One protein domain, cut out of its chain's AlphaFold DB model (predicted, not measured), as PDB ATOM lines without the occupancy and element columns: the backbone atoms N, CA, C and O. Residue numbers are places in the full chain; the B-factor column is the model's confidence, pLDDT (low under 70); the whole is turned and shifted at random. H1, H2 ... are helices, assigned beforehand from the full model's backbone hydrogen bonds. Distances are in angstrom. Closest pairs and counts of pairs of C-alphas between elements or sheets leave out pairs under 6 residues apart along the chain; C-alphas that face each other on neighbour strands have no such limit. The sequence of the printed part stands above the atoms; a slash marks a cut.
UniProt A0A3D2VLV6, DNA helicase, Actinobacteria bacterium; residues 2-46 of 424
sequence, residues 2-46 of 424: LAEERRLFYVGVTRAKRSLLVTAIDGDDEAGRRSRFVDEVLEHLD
ATOM      1  N   LEU A   2      27.480  61.259  65.165       82.00
ATOM      2  CA  LEU A   2      28.065  60.157  65.967       82.00
ATOM      3  C   LEU A   2      29.101  59.270  65.229       82.00
ATOM      4  O   LEU A   2      30.115  58.873  65.795       82.00
ATOM      5  N   ALA A   3      28.874  58.957  63.948       83.50
ATOM      6  CA  ALA A   3      29.806  58.150  63.145       83.50
ATOM      7  C   ALA A   3      31.111  58.884  62.779       83.50
ATOM      8  O   ALA A   3      32.084  58.254  62.370       83.50
ATOM      9  N   GLU A   4      31.124  60.210  62.866       87.25
ATOM     10  CA  GLU A   4      32.309  61.037  62.635       87.25
ATOM     11  C   GLU A   4      33.115  61.165  63.932       87.25
ATOM     12  O   GLU A   4      34.313  60.894  63.938       87.25
ATOM     13  N   GLU A   5      32.434  61.409  65.054       87.31
ATOM     14  CA  GLU A   5      33.021  61.399  66.401       87.31
ATOM     15  C   GLU A   5      33.663  60.050  66.745       87.31
ATOM     16  O   GLU A   5      34.780  60.009  67.258       87.31
ATOM     17  N   ARG A   6      33.023  58.932  66.369       88.31
ATOM     18  CA  ARG A   6      33.600  57.588  66.526       88.31
ATOM     19  C   ARG A   6      34.913  57.426  65.757       88.31
ATOM     20  O   ARG A   6      35.852  56.825  66.270       88.31
ATOM     21  N   ARG A   7      35.007  57.970  64.535       88.44
ATOM     22  CA  ARG A   7      36.254  57.928  63.749       88.44
ATOM     23  C   ARG A   7      37.342  58.771  64.399       88.44
ATOM     24  O   ARG A   7      38.484  58.331  64.436       88.44
ATOM     25  N   LEU A   8      36.996  59.945  64.927       89.75
ATOM     26  CA  LEU A   8      37.943  60.799  65.645       89.75
ATOM     27  C   LEU A   8      38.482  60.105  66.900       89.75
ATOM     28  O   LEU A   8      39.695  60.075  67.103       89.75
ATOM     29  N   PHE A   9      37.605  59.479  67.687       89.31
ATOM     30  CA  PHE A   9      38.002  58.707  68.862       89.31
ATOM     31  C   PHE A   9      38.896  57.515  68.487       89.31
ATOM     32  O   PHE A   9      39.986  57.367  69.036       89.31
ATOM     33  N   TYR A  10      38.512  56.733  67.472       88.12
ATOM     34  CA  TYR A  10      39.313  55.616  66.961       88.12
ATOM     35  C   TYR A  10      40.701  56.055  66.456       88.12
ATOM     36  O   TYR A  10      41.714  55.411  66.733       88.12
ATOM     37  N   VAL A  11      40.789  57.193  65.759       90.75
ATOM     38  CA  VAL A  11      42.078  57.774  65.343       90.75
ATOM     39  C   VAL A  11      42.917  58.194  66.553       90.75
ATOM     40  O   VAL A  11      44.135  58.031  66.529       90.75
ATOM     41  N   GLY A  12      42.298  58.711  67.616       86.62
ATOM     42  CA  GLY A  12      42.985  59.029  68.870       86.62
ATOM     43  C   GLY A  12      43.583  57.785  69.532       86.62
ATOM     44  O   GLY A  12      44.772  57.765  69.847       86.62
ATOM     45  N   VAL A  13      42.780  56.726  69.652       89.06
ATOM     46  CA  VAL A  13      43.168  55.429  70.231       89.06
ATOM     47  C   VAL A  13      44.329  54.787  69.464       89.06
ATOM     48  O   VAL A  13      45.316  54.362  70.061       89.06
ATOM     49  N   THR A  14      44.267  54.772  68.130       88.81
ATOM     50  CA  THR A  14      45.258  54.086  67.274       88.81
ATOM     51  C   THR A  14      46.636  54.761  67.212       88.81
ATOM     52  O   THR A  14      47.581  54.179  66.679       88.81
ATOM     53  N   ARG A  15      46.797  55.971  67.767       89.12
ATOM     54  CA  ARG A  15      48.102  56.658  67.851       89.12
ATOM     55  C   ARG A  15      48.961  56.197  69.026       89.12
ATOM     56  O   ARG A  15      50.178  56.405  68.996       89.12
ATOM     57  N   ALA A  16      48.359  55.610  70.058       88.06
ATOM     58  CA  ALA A  16      49.086  55.125  71.222       88.06
ATOM     59  C   ALA A  16      49.980  53.933  70.835       88.06
ATOM     60  O   ALA A  16      49.517  52.950  70.267       88.06
ATOM     61  N   LYS A  17      51.281  54.017  71.143       87.69
ATOM     62  CA  LYS A  17      52.266  52.962  70.820       87.69
ATOM     63  C   LYS A  17      52.661  52.082  72.008       87.69
ATOM     64  O   LYS A  17      53.314  51.065  71.806       87.69
ATOM     65  N   ARG A  18      52.368  52.518  73.237       89.69
ATOM     66  CA  ARG A  18      52.780  51.836  74.480       89.69
ATOM     67  C   ARG A  18      51.638  51.713  75.478       89.69
ATOM     68  O   ARG A  18      51.358  50.618  75.939       89.69
ATOM     69  N   SER A  19      50.988  52.828  75.789       86.50
ATOM     70  CA  SER A  19      49.899  52.878  76.762       86.50
ATOM     71  C   SER A  19      48.859  53.890  76.305       86.50
ATOM     72  O   SER A  19      49.215  54.920  75.726       86.50
ATOM     73  N   LEU A  20      47.593  53.583  76.561       85.56
ATOM     74  CA  LEU A  20      46.457  54.460  76.319       85.56
ATOM     75  C   LEU A  20      45.785  54.737  77.664       85.56
ATOM     76  O   LEU A  20      45.376  53.801  78.341       85.56
ATOM     77  N   LEU A  21      45.675  56.013  78.028       86.75
ATOM     78  CA  LEU A  21      44.876  56.460  79.165       86.75
ATOM     79  C   LEU A  21      43.638  57.169  78.621       86.75
ATOM     80  O   LEU A  21      43.762  58.154  77.890       86.75
ATOM     81  N   VAL A  22      42.458  56.663  78.973       86.44
ATOM     82  CA  VAL A  22      41.176  57.291  78.644       86.44
ATOM     83  C   VAL A  22      40.559  57.783  79.943       86.44
ATOM     84  O   VAL A  22      40.247  56.988  80.822       86.44
ATOM     85  N   THR A  23      40.393  59.096  80.066       85.56
ATOM     86  CA  THR A  23      39.752  59.724  81.224       85.56
ATOM     87  C   THR A  23      38.384  60.251  80.827       85.56
ATOM     88  O   THR A  23      38.256  60.924  79.803       85.56
ATOM     89  N   ALA A  24      37.379  60.000  81.656       84.38
ATOM     90  CA  ALA A  24      36.054  60.580  81.512       84.38
ATOM     91  C   ALA A  24      35.537  61.022  82.881       84.38
ATOM     92  O   ALA A  24      35.835  60.389  83.892       84.38
ATOM     93  N   ILE A  25      34.767  62.107  82.897       81.19
ATOM     94  CA  ILE A  25      33.945  62.464  84.053       81.19
ATOM     95  C   ILE A  25      32.706  61.563  83.995       81.19
ATOM     96  O   ILE A  25      32.167  61.339  82.912       81.19
ATOM     97  N   ASP A  26      32.318  61.001  85.138       79.94
ATOM     98  CA  ASP A  26      31.148  60.130  85.280       79.94
ATOM     99  C   ASP A  26      30.283  60.649  86.432       79.94
ATOM    100  O   ASP A  26      30.389  60.189  87.568       79.94
ATOM    101  N   GLY A  27      29.516  61.697  86.138       74.50
ATOM    102  CA  GLY A  27      28.538  62.309  87.033       74.50
ATOM    103  C   GLY A  27      27.144  61.692  86.897       74.50
ATOM    104  O   GLY A  27      26.838  61.017  85.913       74.50
ATOM    105  N   ASP A  28      26.293  61.956  87.890       73.69
ATOM    106  CA  ASP A  28      24.932  61.403  87.971       73.69
ATOM    107  C   ASP A  28      23.926  62.072  87.008       73.69
ATOM    108  O   ASP A  28      22.818  61.566  86.821       73.69
ATOM    109  N   ASP A  29      24.284  63.200  86.385       74.00
ATOM    110  CA  ASP A  29      23.447  63.933  85.434       74.00
ATOM    111  C   ASP A  29      23.796  63.625  83.964       74.00
ATOM    112  O   ASP A  29      24.891  63.176  83.626       74.00
ATOM    113  N   GLU A  30      22.857  63.870  83.039       63.31
ATOM    114  CA  GLU A  30      23.087  63.616  81.602       63.31
ATOM    115  C   GLU A  30      24.262  64.423  81.025       63.31
ATOM    116  O   GLU A  30      24.875  63.990  80.051       63.31
ATOM    117  N   ALA A  31      24.587  65.573  81.623       64.25
ATOM    118  CA  ALA A  31      25.697  66.425  81.204       64.25
ATOM    119  C   ALA A  31      27.067  65.916  81.692       64.25
ATOM    120  O   ALA A  31      28.074  66.166  81.029       64.25
ATOM    121  N   GLY A  32      27.113  65.213  82.826       68.38
ATOM    122  CA  GLY A  32      28.323  64.663  83.427       68.38
ATOM    123  C   GLY A  32      28.557  63.185  83.132       68.38
ATOM    124  O   GLY A  32      29.607  62.668  83.508       68.38
ATOM    125  N   ARG A  33      27.618  62.492  82.478       79.81
ATOM    126  CA  ARG A  33      27.737  61.057  82.191       79.81
ATOM    127  C   ARG A  33      28.874  60.767  81.211       79.81
ATOM    128  O   ARG A  33      29.011  61.423  80.175       79.81
ATOM    129  N   ARG A  34      29.662  59.726  81.499       83.00
ATOM    130  CA  ARG A  34      30.788  59.336  80.641       83.00
ATOM    131  C   ARG A  34      30.337  58.954  79.228       83.00
ATOM    132  O   ARG A  34      29.248  58.421  79.012       83.00
ATOM    133  N   SER A  35      31.200  59.210  78.246       87.12
ATOM    134  CA  SER A  35      30.910  58.906  76.841       87.12
ATOM    135  C   SER A  35      30.757  57.404  76.598       87.12
ATOM    136  O   SER A  35      31.597  56.616  77.031       87.12
ATOM    137  N   ARG A  36      29.763  57.023  75.781       86.75
ATOM    138  CA  ARG A  36      29.527  55.632  75.345       86.75
ATOM    139  C   ARG A  36      30.743  54.974  74.688       86.75
ATOM    140  O   ARG A  36      30.865  53.760  74.705       86.75
ATOM    141  N   PHE A  37      31.643  55.766  74.098       87.94
ATOM    142  CA  PHE A  37      32.851  55.237  73.460       87.94
ATOM    143  C   PHE A  37      33.831  54.626  74.469       87.94
ATOM    144  O   PHE A  37      34.636  53.785  74.085       87.94
ATOM    145  N   VAL A  38      33.759  55.023  75.747       87.19
ATOM    146  CA  VAL A  38      34.523  54.382  76.827       87.19
ATOM    147  C   VAL A  38      34.000  52.967  77.054       87.19
ATOM    148  O   VAL A  38      34.791  52.029  77.056       87.19
ATOM    149  N   ASP A  39      32.678  52.801  77.161       85.81
ATOM    150  CA  ASP A  39      32.058  51.486  77.357       85.81
ATOM    151  C   ASP A  39      32.291  50.570  76.136       85.81
ATOM    152  O   ASP A  39      32.613  49.400  76.306       85.81
ATOM    153  N   GLU A  40      32.244  51.108  74.909       87.31
ATOM    154  CA  GLU A  40      32.572  50.356  73.681       87.31
ATOM    155  C   GLU A  40      34.027  49.847  73.660       87.31
ATOM    156  O   GLU A  40      34.301  48.772  73.130       87.31
ATOM    157  N   VAL A  41      34.978  50.608  74.216       85.25
ATOM    158  CA  VAL A  41      36.379  50.166  74.329       85.25
ATOM    159  C   VAL A  41      36.521  49.067  75.370       85.25
ATOM    160  O   VAL A  41      37.233  48.099  75.115       85.25
ATOM    161  N   LEU A  42      35.844  49.194  76.512       84.12
ATOM    162  CA  LEU A  42      35.838  48.156  77.544       84.12
ATOM    163  C   LEU A  42      35.263  46.845  77.003       84.12
ATOM    164  O   LEU A  42      35.879  45.797  77.168       84.12
ATOM    165  N   GLU A  43      34.142  46.924  76.281       84.94
ATOM    166  CA  GLU A  43      33.512  45.777  75.625       84.94
ATOM    167  C   GLU A  43      34.434  45.151  74.569       84.94
ATOM    168  O   GLU A  43      34.594  43.934  74.525       84.94
ATOM    169  N   HIS A  44      35.102  45.963  73.742       83.88
ATOM    170  CA  HIS A  44      36.020  45.452  72.721       83.88
ATOM    171  C   HIS A  44      37.272  44.780  73.300       83.88
ATOM    172  O   HIS A  44      37.832  43.879  72.676       83.88
ATOM    173  N   LEU A  45      37.732  45.238  74.465       82.81
ATOM    174  CA  LEU A  45      38.897  44.687  75.153       82.81
ATOM    175  C   LEU A  45      38.545  43.527  76.096       82.81
ATOM    176  O   LEU A  45      39.459  42.991  76.718       82.81
ATOM    177  N   ASP A  46      37.266  43.140  76.185       84.50
ATOM    178  CA  ASP A  46      36.748  42.135  77.128       84.50
ATOM    179  C   ASP A  46      37.162  42.434  78.582       84.50
ATOM    180  O   ASP A  46      37.529  41.554  79.359       84.50
TER     181      ASP A  46
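This is residues 2 to 46 of the 424 residues of the protein "DNA helicase" of Actinobacteria bacterium (UniProt A0A3D2VLV6). Two short helices, H1 and then H2, stand at a steep angle with little contact, joined by a long loop, residues 14 to 35, that makes the longest axis. Residues 14 to 19 of this loop stick out beyond H1 before it folds back to H2. The printed part has 45 residues, 21 of them, under half, in the two named helices; it has no named strand, and its class is all helix. It is only just loose, close to compact, with a radius of gyration of the C-alphas of 11.6 A, and spans 34 by 22 by 17 A.

H1, residues 2 to 13, and H2, residues 36 to 44, are close but not clearly touching; their closest C-alphas, of Arg 6 and Phe 37, are 7.4 A apart. They run the same way at a steep tilt of 58 degrees. Every O i to N i+4 pair is within hydrogen-bond range in H2, and 7 of 8 are in H1.

H1 begins at C-alpha 2 (28.065, 60.157, 65.967) and is 16.4 A long. H2 is 12.4 A long and ends at C-alpha 44 (36.020, 45.452, 72.721).

The two C-alphas farthest apart, of Lys 17 and Asp 29, are 34.1 A apart. The link from H1 to H2 is long, and the printed part has no cut. Residues 30 to 32 have pLDDT under 70.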